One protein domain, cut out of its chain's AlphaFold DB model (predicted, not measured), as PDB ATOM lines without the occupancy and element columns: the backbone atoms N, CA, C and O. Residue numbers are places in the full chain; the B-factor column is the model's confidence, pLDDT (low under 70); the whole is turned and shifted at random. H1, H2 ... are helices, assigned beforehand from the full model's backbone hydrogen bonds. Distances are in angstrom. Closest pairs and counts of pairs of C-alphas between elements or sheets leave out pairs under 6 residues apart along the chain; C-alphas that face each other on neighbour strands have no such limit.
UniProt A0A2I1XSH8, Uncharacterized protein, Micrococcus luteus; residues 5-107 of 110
ATOM      1  N   ASP A   5     -11.094 -26.869  -2.294       75.38
ATOM      2  CA  ASP A   5     -11.644 -26.032  -1.229       75.38
ATOM      3  C   ASP A   5     -10.540 -25.325  -0.425       75.38
ATOM      4  O   ASP A   5     -10.692 -24.149  -0.111       75.38
ATOM      5  N   ASP A   6      -9.415 -25.995  -0.151       76.06
ATOM      6  CA  ASP A   6      -8.279 -25.399   0.567       76.06
ATOM      7  C   ASP A   6      -7.603 -24.302  -0.282       76.06
ATOM      8  O   ASP A   6      -7.328 -23.209   0.206       76.06
ATOM      9  N   GLU A   7      -7.413 -24.556  -1.582       76.25
ATOM     10  CA  GLU A   7      -6.823 -23.590  -2.528       76.25
ATOM     11  C   GLU A   7      -7.714 -22.349  -2.728       76.25
ATOM     12  O   GLU A   7      -7.223 -21.229  -2.859       76.25
ATOM     13  N   LEU A   8      -9.041 -22.523  -2.717       77.56
ATOM     14  CA  LEU A   8      -9.981 -21.405  -2.810       77.56
ATOM     15  C   LEU A   8      -9.995 -20.538  -1.548       77.56
ATOM     16  O   LEU A   8     -10.138 -19.321  -1.664       77.56
ATOM     17  N   VAL A   9      -9.861 -21.138  -0.364       79.75
ATOM     18  CA  VAL A   9      -9.777 -20.391   0.900       79.75
ATOM     19  C   VAL A   9      -8.505 -19.547   0.935       79.75
ATOM     20  O   VAL A   9      -8.586 -18.355   1.220       79.75
ATOM     21  N   GLU A  10      -7.362 -20.123   0.554       80.75
ATOM     22  CA  GLU A  10      -6.090 -19.390   0.487       80.75
ATOM     23  C   GLU A  10      -6.171 -18.185  -0.468       80.75
ATOM     24  O   GLU A  10      -5.765 -17.082  -0.107       80.75
ATOM     25  N   LEU A  11      -6.777 -18.349  -1.651       83.44
ATOM     26  CA  LEU A  11      -6.962 -17.249  -2.606       83.44
ATOM     27  C   LEU A  11      -7.862 -16.124  -2.073       83.44
ATOM     28  O   LEU A  11      -7.618 -14.950  -2.358       83.44
ATOM     29  N   VAL A  12      -8.916 -16.465  -1.327       86.81
ATOM     30  CA  VAL A  12      -9.810 -15.467  -0.716       86.81
ATOM     31  C   VAL A  12      -9.084 -14.694   0.382       86.81
ATOM     32  O   VAL A  12      -9.227 -13.472   0.450       86.81
ATOM     33  N   ASP A  13      -8.283 -15.377   1.197       87.25
ATOM     34  CA  ASP A  13      -7.507 -14.739   2.261       87.25
ATOM     35  C   ASP A  13      -6.440 -13.796   1.692       87.25
ATOM     36  O   ASP A  13      -6.300 -12.669   2.169       87.25
ATOM     37  N   GLU A  14      -5.730 -14.202   0.635       91.50
ATOM     38  CA  GLU A  14      -4.756 -13.346  -0.052       91.50
ATOM     39  C   GLU A  14      -5.407 -12.088  -0.647       91.50
ATOM     40  O   GLU A  14      -4.869 -10.982  -0.516       91.50
ATOM     41  N   ASP A  15      -6.579 -12.226  -1.275       94.06
ATOM     42  CA  ASP A  15      -7.288 -11.084  -1.852       94.06
ATOM     43  C   ASP A  15      -7.823 -10.141  -0.767       94.06
ATOM     44  O   ASP A  15      -7.670  -8.922  -0.874       94.06
ATOM     45  N   ALA A  16      -8.371 -10.691   0.321       92.94
ATOM     46  CA  ALA A  16      -8.831  -9.914   1.467       92.94
ATOM     47  C   ALA A  16      -7.685  -9.122   2.109       92.94
ATOM     48  O   ALA A  16      -7.830  -7.928   2.378       92.94
ATOM     49  N   GLN A  17      -6.527  -9.760   2.300       95.88
ATOM     50  CA  GLN A  17      -5.318  -9.119   2.812       95.88
ATOM     51  C   GLN A  17      -4.836  -7.996   1.891       95.88
ATOM     52  O   GLN A  17      -4.545  -6.893   2.355       95.88
ATOM     53  N   ARG A  18      -4.798  -8.239   0.575       96.88
ATOM     54  CA  ARG A  18      -4.421  -7.223  -0.416       96.88
ATOM     55  C   ARG A  18      -5.353  -6.016  -0.363       96.88
ATOM     56  O   ARG A  18      -4.880  -4.884  -0.280       96.88
ATOM     57  N   VAL A  19      -6.664  -6.251  -0.368       97.19
ATOM     58  CA  VAL A  19      -7.674  -5.187  -0.300       97.19
ATOM     59  C   VAL A  19      -7.579  -4.422   1.021       97.19
ATOM     60  O   VAL A  19      -7.689  -3.198   1.016       97.19
ATOM     61  N   ALA A  20      -7.329  -5.100   2.143       96.81
ATOM     62  CA  ALA A  20      -7.171  -4.447   3.440       96.81
ATOM     63  C   ALA A  20      -5.928  -3.544   3.494       96.81
ATOM     64  O   ALA A  20      -6.007  -2.419   3.988       96.81
ATOM     65  N   VAL A  21      -4.805  -3.987   2.918       97.75
ATOM     66  CA  VAL A  21      -3.595  -3.163   2.772       97.75
ATOM     67  C   VAL A  21      -3.863  -1.942   1.884       97.75
ATOM     68  O   VAL A  21      -3.497  -0.825   2.250       97.75
ATOM     69  N   GLU A  22      -4.514  -2.124   0.731       98.00
ATOM     70  CA  GLU A  22      -4.879  -1.025  -0.179       98.00
ATOM     71  C   GLU A  22      -5.819  -0.016   0.502       98.00
ATOM     72  O   GLU A  22      -5.626   1.196   0.389       98.00
ATOM     73  N   TRP A  23      -6.799  -0.508   1.262       97.31
ATOM     74  CA  TRP A  23      -7.704   0.313   2.062       97.31
ATOM     75  C   TRP A  23      -6.944   1.108   3.133       97.31
ATOM     76  O   TRP A  23      -7.116   2.321   3.243       97.31
ATOM     77  N   ALA A  24      -6.037   0.469   3.874       97.00
ATOM     78  CA  ALA A  24      -5.232   1.143   4.887       97.00
ATOM     79  C   ALA A  24      -4.358   2.260   4.295       97.00
ATOM     80  O   ALA A  24      -4.254   3.341   4.877       97.00
ATOM     81  N   GLN A  25      -3.776   2.023   3.116       97.12
ATOM     82  CA  GLN A  25      -3.006   3.025   2.377       97.12
ATOM     83  C   GLN A  25      -3.880   4.189   1.906       97.12
ATOM     84  O   GLN A  25      -3.483   5.344   2.058       97.12
ATOM     85  N   LEU A  26      -5.071   3.902   1.369       97.56
ATOM     86  CA  LEU A  26      -6.041   4.919   0.952       97.56
ATOM     87  C   LEU A  26      -6.422   5.850   2.112       97.56
ATOM     88  O   LEU A  26      -6.604   7.048   1.909       97.56
ATOM     89  N   HIS A  27      -6.518   5.297   3.321       96.12
ATOM     90  CA  HIS A  27      -6.844   6.028   4.541       96.12
ATOM     91  C   HIS A  27      -5.617   6.527   5.320       96.12
ATOM     92  O   HIS A  27      -5.773   6.987   6.450       96.12
ATOM     93  N   GLU A  28      -4.416   6.474   4.733       96.88
ATOM     94  CA  GLU A  28      -3.167   6.983   5.322       96.88
ATOM     95  C   GLU A  28      -2.859   6.413   6.723       96.88
ATOM     96  O   GLU A  28      -2.298   7.097   7.584       96.88
ATOM     97  N   LEU A  29      -3.246   5.160   6.980       96.44
ATOM     98  CA  LEU A  29      -2.989   4.501   8.256       96.44
ATOM     99  C   LEU A  29      -1.522   4.037   8.348       96.44
ATOM    100  O   LEU A  29      -0.969   3.553   7.357       96.44
ATOM    101  N   PRO A  30      -0.878   4.115   9.532       94.88
ATOM    102  CA  PRO A  30       0.430   3.498   9.742       94.88
ATOM    103  C   PRO A  30       0.384   1.997   9.408       94.88
ATOM    104  O   PRO A  30      -0.582   1.335   9.799       94.88
ATOM    105  N   PRO A  31       1.381   1.442   8.699       94.00
ATOM    106  CA  PRO A  31       1.371   0.030   8.325       94.00
ATOM    107  C   PRO A  31       1.501  -0.873   9.558       94.00
ATOM    108  O   PRO A  31       2.237  -0.543  10.495       94.00
ATOM    109  N   LEU A  32       0.804  -2.009   9.544       94.81
ATOM    110  CA  LEU A  32       0.936  -3.053  10.563       94.81
ATOM    111  C   LEU A  32       2.006  -4.093  10.195       94.81
ATOM    112  O   LEU A  32       2.601  -4.051   9.117       94.81
ATOM    113  N   GLY A  33       2.299  -4.997  11.137       88.06
ATOM    114  CA  GLY A  33       3.380  -5.975  11.003       88.06
ATOM    115  C   GLY A  33       3.144  -7.035   9.925       88.06
ATOM    116  O   GLY A  33       4.113  -7.558   9.372       88.06
ATOM    117  N   ASP A  34       1.882  -7.334   9.609       92.06
ATOM    118  CA  ASP A  34       1.500  -8.314   8.596       92.06
ATOM    119  C   ASP A  34       0.162  -7.950   7.904       92.06
ATOM    120  O   ASP A  34      -0.616  -7.157   8.440       92.06
ATOM    121  N   PRO A  35      -0.122  -8.499   6.704       92.31
ATOM    122  CA  PRO A  35      -1.363  -8.208   5.979       92.31
ATOM    123  C   PRO A  35      -2.640  -8.745   6.643       92.31
ATOM    124  O   PRO A  35      -3.717  -8.202   6.406       92.31
ATOM    125  N   ALA A  36      -2.558  -9.791   7.470       91.81
ATOM    126  CA  ALA A  36      -3.726 -10.315   8.181       91.81
ATOM    127  C   ALA A  36      -4.192  -9.335   9.271       91.81
ATOM    128  O   ALA A  36      -5.392  -9.111   9.437       91.81
ATOM    129  N   ALA A  37      -3.252  -8.658   9.935       93.75
ATOM    130  CA  ALA A  37      -3.535  -7.594  10.890       93.75
ATOM    131  C   ALA A  37      -4.273  -6.410  10.237       93.75
ATOM    132  O   ALA A  37      -5.084  -5.749  10.884       93.75
ATOM    133  N   GLU A  38      -4.055  -6.157   8.941       95.94
ATOM    134  CA  GLU A  38      -4.810  -5.138   8.203       95.94
ATOM    135  C   GLU A  38      -6.283  -5.526   8.035       95.94
ATOM    136  O   GLU A  38      -7.166  -4.682   8.198       95.94
ATOM    137  N   VAL A  39      -6.575  -6.807   7.788       95.00
ATOM    138  CA  VAL A  39      -7.956  -7.319   7.727       95.00
ATOM    139  C   VAL A  39      -8.647  -7.151   9.083       95.00
ATOM    140  O   VAL A  39      -9.758  -6.618   9.160       95.00
ATOM    141  N   GLU A  40      -7.970  -7.538  10.166       94.94
ATOM    142  CA  GLU A  40      -8.461  -7.379  11.543       94.94
ATOM    143  C   GLU A  40      -8.707  -5.896  11.888       94.94
ATOM    144  O   GLU A  40      -9.699  -5.547  12.544       94.94
ATOM    145  N   ARG A  41      -7.847  -4.991  11.399       95.88
ATOM    146  CA  ARG A  41      -8.003  -3.542  11.562       95.88
ATOM    147  C   ARG A  41      -9.227  -3.004  10.827       95.88
ATOM    148  O   ARG A  41      -9.983  -2.243  11.431       95.88
ATOM    149  N   VAL A  42      -9.464  -3.410   9.578       96.00
ATOM    150  CA  VAL A  42     -10.668  -3.018   8.816       96.00
ATOM    151  C   VAL A  42     -11.933  -3.393   9.588       96.00
ATOM    152  O   VAL A  42     -12.821  -2.562   9.796       96.00
ATOM    153  N   GLN A  43     -11.999  -4.632  10.079       94.94
ATOM    154  CA  GLN A  43     -13.133  -5.122  10.865       94.94
ATOM    155  C   GLN A  43     -13.307  -4.336  12.172       94.94
ATOM    156  O   GLN A  43     -14.426  -3.968  12.534       94.94
ATOM    157  N   SER A  44     -12.203  -4.038  12.856       96.25
ATOM    158  CA  SER A  44     -12.201  -3.265  14.101       96.25
ATOM    159  C   SER A  44     -12.687  -1.830  13.889       96.25
ATOM    160  O   SER A  44     -13.493  -1.336  14.678       96.25
ATOM    161  N   VAL A  45     -12.259  -1.170  12.808       96.44
ATOM    162  CA  VAL A  45     -12.736   0.170  12.433       96.44
ATOM    163  C   VAL A  45     -14.236   0.140  12.143       96.44
ATOM    164  O   VAL A  45     -14.974   0.952  12.694       96.44
ATOM    165  N   ALA A  46     -14.718  -0.836  11.369       95.19
ATOM    166  CA  ALA A  46     -16.148  -0.982  11.098       95.19
ATOM    167  C   ALA A  46     -16.967  -1.206  12.386       95.19
ATOM    168  O   ALA A  46     -18.012  -0.578  12.586       95.19
ATOM    169  N   ALA A  47     -16.477  -2.057  13.294       95.50
ATOM    170  CA  ALA A  47     -17.112  -2.313  14.584       95.50
ATOM    171  C   ALA A  47     -17.152  -1.055  15.469       95.50
ATOM    172  O   ALA A  47     -18.176  -0.776  16.098       95.50
ATOM    173  N   ALA A  48     -16.064  -0.282  15.504       96.69
ATOM    174  CA  ALA A  48     -15.976   0.979  16.234       96.69
ATOM    175  C   ALA A  48     -16.951   2.027  15.679       96.69
ATOM    176  O   ALA A  48     -17.700   2.626  16.450       96.69
ATOM    177  N   THR A  49     -17.014   2.195  14.356       95.19
ATOM    178  CA  THR A  49     -17.945   3.121  13.694       95.19
ATOM    179  C   THR A  49     -19.399   2.768  14.002       95.19
ATOM    180  O   THR A  49     -20.195   3.646  14.343       95.19
ATOM    181  N   LEU A  50     -19.756   1.478  13.966       93.19
ATOM    182  CA  LEU A  50     -21.098   1.027  14.336       93.19
ATOM    183  C   LEU A  50     -21.399   1.280  15.821       93.19
ATOM    184  O   LEU A  50     -22.490   1.743  16.156       93.19
ATOM    185  N   ALA A  51     -20.447   1.003  16.714       93.94
ATOM    186  CA  ALA A  51     -20.610   1.263  18.143       93.94
ATOM    187  C   ALA A  51     -20.811   2.758  18.434       93.94
ATOM    188  O   ALA A  51     -21.706   3.107  19.204       93.94
ATOM    189  N   LEU A  52     -20.049   3.626  17.762       92.75
ATOM    190  CA  LEU A  52     -20.158   5.081  17.872       92.75
ATOM    191  C   LEU A  52     -21.499   5.596  17.334       92.75
ATOM    192  O   LEU A  52     -22.110   6.505  17.896       92.75
ATOM    193  N   HIS A  53     -21.997   4.989  16.256       90.94
ATOM    194  CA  HIS A  53     -23.327   5.295  15.742       90.94
ATOM    195  C   HIS A  53     -24.417   4.955  16.763       90.94
ATOM    196  O   HIS A  53     -25.299   5.771  17.031       90.94
ATOM    197  N   LEU A  54     -24.357   3.760  17.354       89.06
ATOM    198  CA  LEU A  54     -25.347   3.299  18.328       89.06
ATOM    199  C   LEU A  54     -25.333   4.124  19.623       89.06
ATOM    200  O   LEU A  54     -26.401   4.394  20.183       89.06
ATOM    201  N   SER A  55     -24.156   4.546  20.087       88.69
ATOM    202  CA  SER A  55     -24.035   5.363  21.294       88.69
ATOM    203  C   SER A  55     -24.635   6.758  21.094       88.69
ATOM    204  O   SER A  55     -25.467   7.192  21.892       88.69
ATOM    205  N   ARG A  56     -24.329   7.418  19.970       85.06
ATOM    206  CA  ARG A  56     -24.817   8.772  19.660       85.06
ATOM    207  C   ARG A  56     -26.291   8.810  19.283       85.06
ATOM    208  O   ARG A  56     -26.991   9.749  19.653       85.06
ATOM    209  N   ARG A  57     -26.802   7.763  18.624       76.81
ATOM    210  CA  ARG A  57     -28.231   7.650  18.275       76.81
ATOM    211  C   ARG A  57     -29.134   7.631  19.508       76.81
ATOM    212  O   ARG A  57     -30.292   8.027  19.434       76.81
ATOM    213  N   SER A  58     -28.607   7.195  20.648       62.09
ATOM    214  CA  SER A  58     -29.336   7.171  21.917       62.09
ATOM    215  C   SER A  58     -29.470   8.565  22.564       62.09
ATOM    216  O   SER A  58     -30.167   8.690  23.568       62.09
ATOM    217  N   GLY A  59     -28.821   9.604  22.008       60.75
ATOM    218  CA  GLY A  59     -28.709  10.947  22.593       60.75
ATOM    219  C   GLY A  59     -29.700  12.017  22.105       60.75
ATOM    220  O   GLY A  59     -29.786  13.063  22.744       60.75
ATOM    221  N   GLY A  60     -30.468  11.788  21.033       56.38
ATOM    222  CA  GLY A  60     -31.436  12.766  20.509       56.38
ATOM    223  C   GLY A  60     -31.534  12.780  18.982       56.38
ATOM    224  O   GLY A  60     -30.687  12.207  18.308       56.38
ATOM    225  N   ASP A  61     -32.583  13.426  18.463       53.97
ATOM    226  CA  ASP A  61     -33.112  13.427  17.078       53.97
ATOM    227  C   ASP A  61     -32.175  14.006  15.982       53.97
ATOM    228  O   ASP A  61     -32.627  14.362  14.892       53.97
ATOM    229  N   ASP A  62     -30.874  14.125  16.255       59.22
ATOM    230  CA  ASP A  62     -29.899  14.625  15.289       59.22
ATOM    231  C   ASP A  62     -29.596  13.560  14.224       59.22
ATOM    232  O   ASP A  62     -29.351  12.384  14.509       59.22
ATOM    233  N   VAL A  63     -29.603  13.984  12.958       64.56
ATOM    234  CA  VAL A  63     -29.218  13.140  11.822       64.56
ATOM    235  C   VAL A  63     -27.722  12.862  11.921       64.56
ATOM    236  O   VAL A  63     -26.893  13.683  11.542       64.56
ATOM    237  N   ILE A  64     -27.375  11.685  12.431       65.56
ATOM    238  CA  ILE A  64     -25.995  11.211  12.472       65.56
ATOM    239  C   ILE A  64     -25.585  10.806  11.057       65.56
ATOM    240  O   ILE A  64     -26.095   9.815  10.527       65.56
ATOM    241  N   VAL A  65     -24.664  11.557  10.455       71.56
ATOM    242  CA  VAL A  65     -24.094  11.242   9.141       71.56
ATOM    243  C   VAL A  65     -23.050  10.126   9.313       71.56
ATOM    244  O   VAL A  65     -22.045  10.352   9.987       71.56
ATOM    245  N   PRO A  66     -23.254   8.923   8.739       75.75
ATOM    246  CA  PRO A  66     -22.342   7.787   8.922       75.75
ATOM    247  C   PRO A  66     -20.885   8.102   8.551       75.75
ATOM    248  O   PRO A  66     -19.975   7.737   9.293       75.75
ATOM    249  N   ASP A  67     -20.679   8.865   7.477       82.06
ATOM    250  CA  ASP A  67     -19.352   9.251   6.980       82.06
ATOM    251  C   ASP A  67     -18.568  10.129   7.972       82.06
ATOM    252  O   ASP A  67     -17.337  10.109   7.996       82.06
ATOM    253  N   GLU A  68     -19.257  10.924   8.798       86.69
ATOM    254  CA  GLU A  68     -18.605  11.760   9.813       86.69
ATOM    255  C   GLU A  68     -18.099  10.917  10.983       86.69
ATOM    256  O   GLU A  68     -17.005  11.162  11.492       86.69
ATOM    257  N   LEU A  69     -18.858   9.887  11.369       90.62
ATOM    258  CA  LEU A  69     -18.446   8.944  12.407       90.62
ATOM    259  C   LEU A  69     -17.270   8.088  11.956       90.62
ATOM    260  O   LEU A  69     -16.320   7.899  12.712       90.62
ATOM    261  N   GLU A  70     -17.330   7.583  10.725       91.50
ATOM    262  CA  GLU A  70     -16.238   6.805  10.153       91.50
ATOM    263  C   GLU A  70     -14.961   7.644  10.082       91.50
ATOM    264  O   GLU A  70     -13.897   7.186  10.499       91.50
ATOM    265  N   ARG A  71     -15.068   8.910   9.654       94.12
ATOM    266  CA  ARG A  71     -13.932   9.838   9.661       94.12
ATOM    267  C   ARG A  71     -13.357  10.026  11.061       94.12
ATOM    268  O   ARG A  71     -12.144  10.005  11.208       94.12
ATOM    269  N   GLU A  72     -14.185  10.174  12.091       95.25
ATOM    270  CA  GLU A  72     -13.698  10.322  13.467       95.25
ATOM    271  C   GLU A  72     -12.893   9.102  13.940       95.25
ATOM    272  O   GLU A  72     -11.811   9.252  14.517       95.25
ATOM    273  N   VAL A  73     -13.384   7.894  13.649       97.12
ATOM    274  CA  VAL A  73     -12.673   6.649  13.972       97.12
ATOM    275  C   VAL A  73     -11.368   6.554  13.183       97.12
ATOM    276  O   VAL A  73     -10.328   6.246  13.766       97.12
ATOM    277  N   LEU A  74     -11.382   6.873  11.886       97.38
ATOM    278  CA  LEU A  74     -10.189   6.872  11.035       97.38
ATOM    279  C   LEU A  74      -9.153   7.916  11.478       97.38
ATOM    280  O   LEU A  74      -7.954   7.643  11.479       97.38
ATOM    281  N   ASP A  75      -9.583   9.098  11.912       97.94
ATOM    282  CA  ASP A  75      -8.705  10.145  12.436       97.94
ATOM    283  C   ASP A  75      -8.016   9.714  13.735       97.94
ATOM    284  O   ASP A  75      -6.868  10.091  13.991       97.94
ATOM    285  N   ALA A  76      -8.706   8.949  14.583       97.62
ATOM    286  CA  ALA A  76      -8.106   8.338  15.763       97.62
ATOM    287  C   ALA A  76      -7.168   7.183  15.381       97.62
ATOM    288  O   ALA A  76      -6.041   7.127  15.870       97.62
ATOM    289  N   ALA A  77      -7.584   6.333  14.442       97.19
ATOM    290  CA  ALA A  77      -6.798   5.219  13.922       97.19
ATOM    291  C   ALA A  77      -5.460   5.671  13.316       97.19
ATOM    292  O   ALA A  77      -4.430   5.066  13.603       97.19
ATOM    293  N   ARG A  78      -5.446   6.777  12.559       97.50
ATOM    294  CA  ARG A  78      -4.223   7.381  11.998       97.50
ATOM    295  C   ARG A  78      -3.231   7.849  13.063       97.50
ATOM    296  O   ARG A  78      -2.032   7.888  12.808       97.50
ATOM    297  N   ARG A  79      -3.723   8.240  14.241       97.12
ATOM    298  CA  ARG A  79      -2.903   8.712  15.371       97.12
ATOM    299  C   ARG A  79      -2.470   7.586  16.309       97.12
ATOM    300  O   ARG A  79      -1.590   7.815  17.137       97.12
ATOM    301  N   ALA A  80      -3.101   6.421  16.219       96.44
ATOM    302  CA  ALA A  80      -2.785   5.279  17.061       96.44
ATOM    303  C   ALA A  80      -1.441   4.663  16.655       96.44
ATOM    304  O   ALA A  80      -1.146   4.484  15.473       96.44
ATOM    305  N   ASP A  81      -0.635   4.317  17.655       95.44
ATOM    306  CA  ASP A  81       0.588   3.551  17.440       95.44
ATOM    307  C   ASP A  81       0.239   2.123  16.968       95.44
ATOM    308  O   ASP A  81      -0.756   1.563  17.446       95.44
ATOM    309  N   PRO A  82       1.036   1.494  16.081       93.88
ATOM    310  CA  PRO A  82       0.820   0.106  15.668       93.88
ATOM    311  C   PRO A  82       0.636  -0.878  16.834       93.88
ATOM    312  O   PRO A  82      -0.169  -1.800  16.732       93.88
ATOM    313  N   SER A  83       1.291  -0.655  17.979       95.06
ATOM    314  CA  SER A  83       1.137  -1.502  19.174       95.06
ATOM    315  C   SER A  83      -0.276  -1.511  19.769       95.06
ATOM    316  O   SER A  83      -0.659  -2.490  20.413       95.06
ATOM    317  N   VAL A  84      -1.080  -0.466  19.533       96.31
ATOM    318  CA  VAL A  84      -2.499  -0.446  19.925       96.31
ATOM    319  C   VAL A  84      -3.263  -1.524  19.162       96.31
ATOM    320  O   VAL A  84      -4.030  -2.271  19.763       96.31
ATOM    321  N   TRP A  85      -3.009  -1.651  17.861       94.94
ATOM    322  CA  TRP A  85      -3.650  -2.649  17.005       94.94
ATOM    323  C   TRP A  85      -3.207  -4.067  17.351       94.94
ATOM    324  O   TRP A  85      -4.051  -4.950  17.449       94.94
ATOM    325  N   GLU A  86      -1.924  -4.261  17.664       92.44
ATOM    326  CA  GLU A  86      -1.425  -5.547  18.165       92.44
ATOM    327  C   GLU A  86      -2.139  -5.978  19.458       92.44
ATOM    328  O   GLU A  86      -2.467  -7.148  19.638       92.44
ATOM    329  N   SER A  87      -2.445  -5.030  20.350       93.50
ATOM    330  CA  SER A  87      -3.183  -5.321  21.588       93.50
ATOM    331  C   SER A  87      -4.668  -5.631  21.372       93.50
ATOM    332  O   SER A  87      -5.300  -6.240  22.236       93.50
ATOM    333  N   LEU A  88      -5.223  -5.203  20.235       94.12
ATOM    334  CA  LEU A  88      -6.605  -5.463  19.849       94.12
ATOM    335  C   LEU A  88      -6.758  -6.780  19.088       94.12
ATOM    336  O   LEU A  88      -7.894  -7.197  18.885       94.12
ATOM    337  N   ARG A  89      -5.671  -7.453  18.687       90.81
ATOM    338  CA  ARG A  89      -5.775  -8.693  17.911       90.81
ATOM    339  C   ARG A  89      -6.620  -9.739  18.644       90.81
ATOM    340  O   ARG A  89      -6.376 -10.016  19.827       90.81
ATOM    341  N   PRO A  90      -7.620 -10.334  17.976       87.31
ATOM    342  CA  PRO A  90      -8.436 -11.362  18.589       87.31
ATOM    343  C   PRO A  90      -7.590 -12.616  18.848       87.31
ATOM    344  O   PRO A  90      -6.766 -13.024  18.035       87.31
ATOM    345  N   ALA A  91      -7.802 -13.252  20.002       86.25
ATOM    346  CA  ALA A  91      -7.104 -14.492  20.356       86.25
ATOM    347  C   ALA A  91      -7.533 -15.693  19.490       86.25
ATOM    348  O   ALA A  91      -6.831 -16.701  19.435       86.25
ATOM    349  N   ASP A  92      -8.697 -15.588  18.852       87.19
ATOM    350  CA  ASP A  92      -9.258 -16.563  17.927       87.19
ATOM    351  C   ASP A  92      -9.514 -15.874  16.573       87.19
ATOM    352  O   ASP A  92     -10.147 -14.817  16.556       87.19
ATOM    353  N   PRO A  93      -9.053 -16.446  15.445       77.56
ATOM    354  CA  PRO A  93      -9.116 -15.800  14.130       77.56
ATOM    355  C   PRO A  93     -10.544 -15.605  13.593       77.56
ATOM    356  O   PRO A  93     -10.742 -14.849  12.647       77.56
ATOM    357  N   TRP A  94     -11.547 -16.251  14.195       79.75
ATOM    358  CA  TRP A  94     -12.960 -16.095  13.829       79.75
ATOM    359  C   TRP A  94     -13.700 -15.089  14.714       79.75
ATOM    360  O   TRP A  94     -14.893 -14.840  14.520       79.75
ATOM    361  N   SER A  95     -13.014 -14.521  15.704       88.50
ATOM    362  CA  SER A  95     -13.603 -13.630  16.690       88.50
ATOM    363  C   SER A  95     -13.410 -12.165  16.308       88.50
ATOM    364  O   SER A  95     -12.322 -11.734  15.944       88.50
ATOM    365  N   LEU A  96     -14.474 -11.374  16.454       90.50
ATOM    366  CA  LEU A  96     -14.431  -9.926  16.258       90.50
ATOM    367  C   LEU A  96     -14.193  -9.202  17.583       90.50
ATOM    368  O   LEU A  96     -14.787  -9.539  18.613       90.50
ATOM    369  N   VAL A  97     -13.380  -8.150  17.540       95.44
ATOM    370  CA  VAL A  97     -13.180  -7.256  18.682       95.44
ATOM    371  C   VAL A  97     -14.437  -6.401  18.874       95.44
ATOM    372  O   VAL A  97     -14.900  -5.770  17.919       95.44
ATOM    373  N   PRO A  98     -15.016  -6.328  20.086       95.94
ATOM    374  CA  PRO A  98     -16.182  -5.488  20.317       95.94
ATOM    375  C   PRO A  98     -15.881  -4.010  20.032       95.94
ATOM    376  O   PRO A  98     -14.937  -3.447  20.583       95.94
ATOM    377  N   GLY A  99     -16.732  -3.348  19.244       96.44
ATOM    378  CA  GLY A  99     -16.566  -1.935  18.872       96.44
ATOM    379  C   GLY A  99     -16.288  -0.971  20.041       96.44
ATOM    380  O   GLY A  99     -15.375  -0.159  19.922       96.44
ATOM    381  N   PRO A 100     -16.968  -1.076  21.204       97.12
ATOM    382  CA  PRO A 100     -16.649  -0.244  22.370       97.12
ATOM    383  C   PRO A 100     -15.225  -0.432  22.914       97.12
ATOM    384  O   PRO A 100     -14.641   0.515  23.432       97.12
ATOM    385  N   VAL A 101     -14.655  -1.636  22.788       97.19
ATOM    386  CA  VAL A 101     -13.264  -1.920  23.182       97.19
ATOM    387  C   VAL A 101     -12.302  -1.220  22.225       97.19
ATOM    388  O   VAL A 101     -11.350  -0.587  22.676       97.19
ATOM    389  N   VAL A 102     -12.590  -1.263  20.921       97.62
ATOM    390  CA  VAL A 102     -11.802  -0.557  19.900       97.62
ATOM    391  C   VAL A 102     -11.868   0.960  20.113       97.62
ATOM    392  O   VAL A 102     -10.828   1.611  20.147       97.62
ATOM    393  N   LEU A 103     -13.061   1.527  20.336       97.44
ATOM    394  CA  LEU A 103     -13.228   2.958  20.630       97.44
ATOM    395  C   LEU A 103     -12.418   3.384  21.861       97.44
ATOM    396  O   LEU A 103     -11.707   4.386  21.811       97.44
ATOM    397  N   ALA A 104     -12.469   2.595  22.940       97.25
ATOM    398  CA  ALA A 104     -11.699   2.862  24.150       97.25
ATOM    399  C   ALA A 104     -10.182   2.834  23.896       97.25
ATOM    400  O   ALA A 104      -9.471   3.724  24.364       97.25
ATOM    401  N   ALA A 105      -9.688   1.859  23.128       97.19
ATOM    402  CA  ALA A 105      -8.273   1.759  22.772       97.19
ATOM    403  C   ALA A 105      -7.798   2.919  21.879       97.19
ATOM    404  O   ALA A 105      -6.683   3.410  22.043       97.19
ATOM    405  N   LEU A 106      -8.662   3.403  20.981       96.81
ATOM    406  CA  LEU A 106      -8.403   4.568  20.132       96.81
ATOM    407  C   LEU A 106      -8.602   5.913  20.857       96.81
ATOM    408  O   LEU A 106      -8.304   6.966  20.290       96.81
ATOM    409  N   GLY A 107      -9.103   5.903  22.096       96.25
ATOM    410  CA  GLY A 107      -9.411   7.118  22.852       96.25
ATOM    411  C   GLY A 107     -10.582   7.921  22.275       96.25
ATOM    412  O   GLY A 107     -10.634   9.138  22.458       96.25
TER     413      GLY A 107
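AT A GLANCE: This is residues 5 to 107 of the 110 residues of an uncharacterized protein of Micrococcus luteus (UniProt A0A2I1XSH8). A long helix, H2, runs through the middle of a compact body of crossed helices; H3 and the small H4-H5 hairpin pack on it, and the second long helix, H1, crosses the first part of H2. Two pieces stick out and add to the length: residues 5 to 12 of H1, and residues 57 to 63, of which 57 is the last residue of H2. The printed part has 103 residues with five named helices, in the order H1 H2 H3 H4 H5, and no named strand; the class is all helix. The whole is compact, with a radius of gyration of the C-alphas of 14.6 A, yet elongated, spanning 49 by 29 by 26 A.

HOW THE PARTS SIT: H1, residues 5 to 26, touches H2, residues 35 to 57, with its residues 16 to 24 alone, and H2 touches H1 with its residues 35 to 42 alone. Their closest C-alphas, of Gln 17 and Pro 35, are 5.1 A apart, and the helices run the same way at a steep tilt of 64 degrees. H3, residues 66 to 79, touches residues 45 to 53 of H2, opposite ways at a steep tilt of 50 degrees; the closest C-alphas, of Thr 49 and Glu 70, are 5.4 A apart. H4, residues 82 to 88, only just touches H2, with 3 pairs of C-alphas within 8 A, the closest being those of Arg 41 and Trp 85 at 7.0 A. H5, residues 99 to 106, touches residues 44 to 52 of H2, only just about perpendicular at 72 degrees; the closest C-alphas, of Ala 48 and Gly 99, are 4.0 A apart. H4 and H5 form a helical hairpin, opposite ways at a shallow tilt of 29 degrees, with the closest C-alphas, of Val 84 and Ala 105, 6.8 A apart. H5 also touches residues 73 to 77 of H3, where the closest C-alphas, of Ala 76 and Leu 106, are 5.8 A apart. H1 is apart from H3, H4 and H5. Every O i to N i+4 pair is within hydrogen-bond range in H1, H2, H4 and H5, and 9 of 10 are in H3.

IN THESE COORDINATES: H1 begins at C-alpha 5, (-11.644, -26.032, -1.229), and measures 31.5 A from first to last C-alpha. H2 measures 33.5 A and ends at C-alpha 57, (-28.231, 7.650, 18.275). H3 measures 20.5 A, H4 10.2 A and H5 10.5 A, ending at C-alpha 106, (-8.403, 4.568, 20.132).

THE WHOLE: The C-alphas of Glu 7 and Gly 60, the two farthest apart, are 49.6 A apart. The printed part has no cut. The link from H3 to H4 is tight and the other three are short. Mean pLDDT of the printed part is 89.9; residues 58 to 64 are under 70.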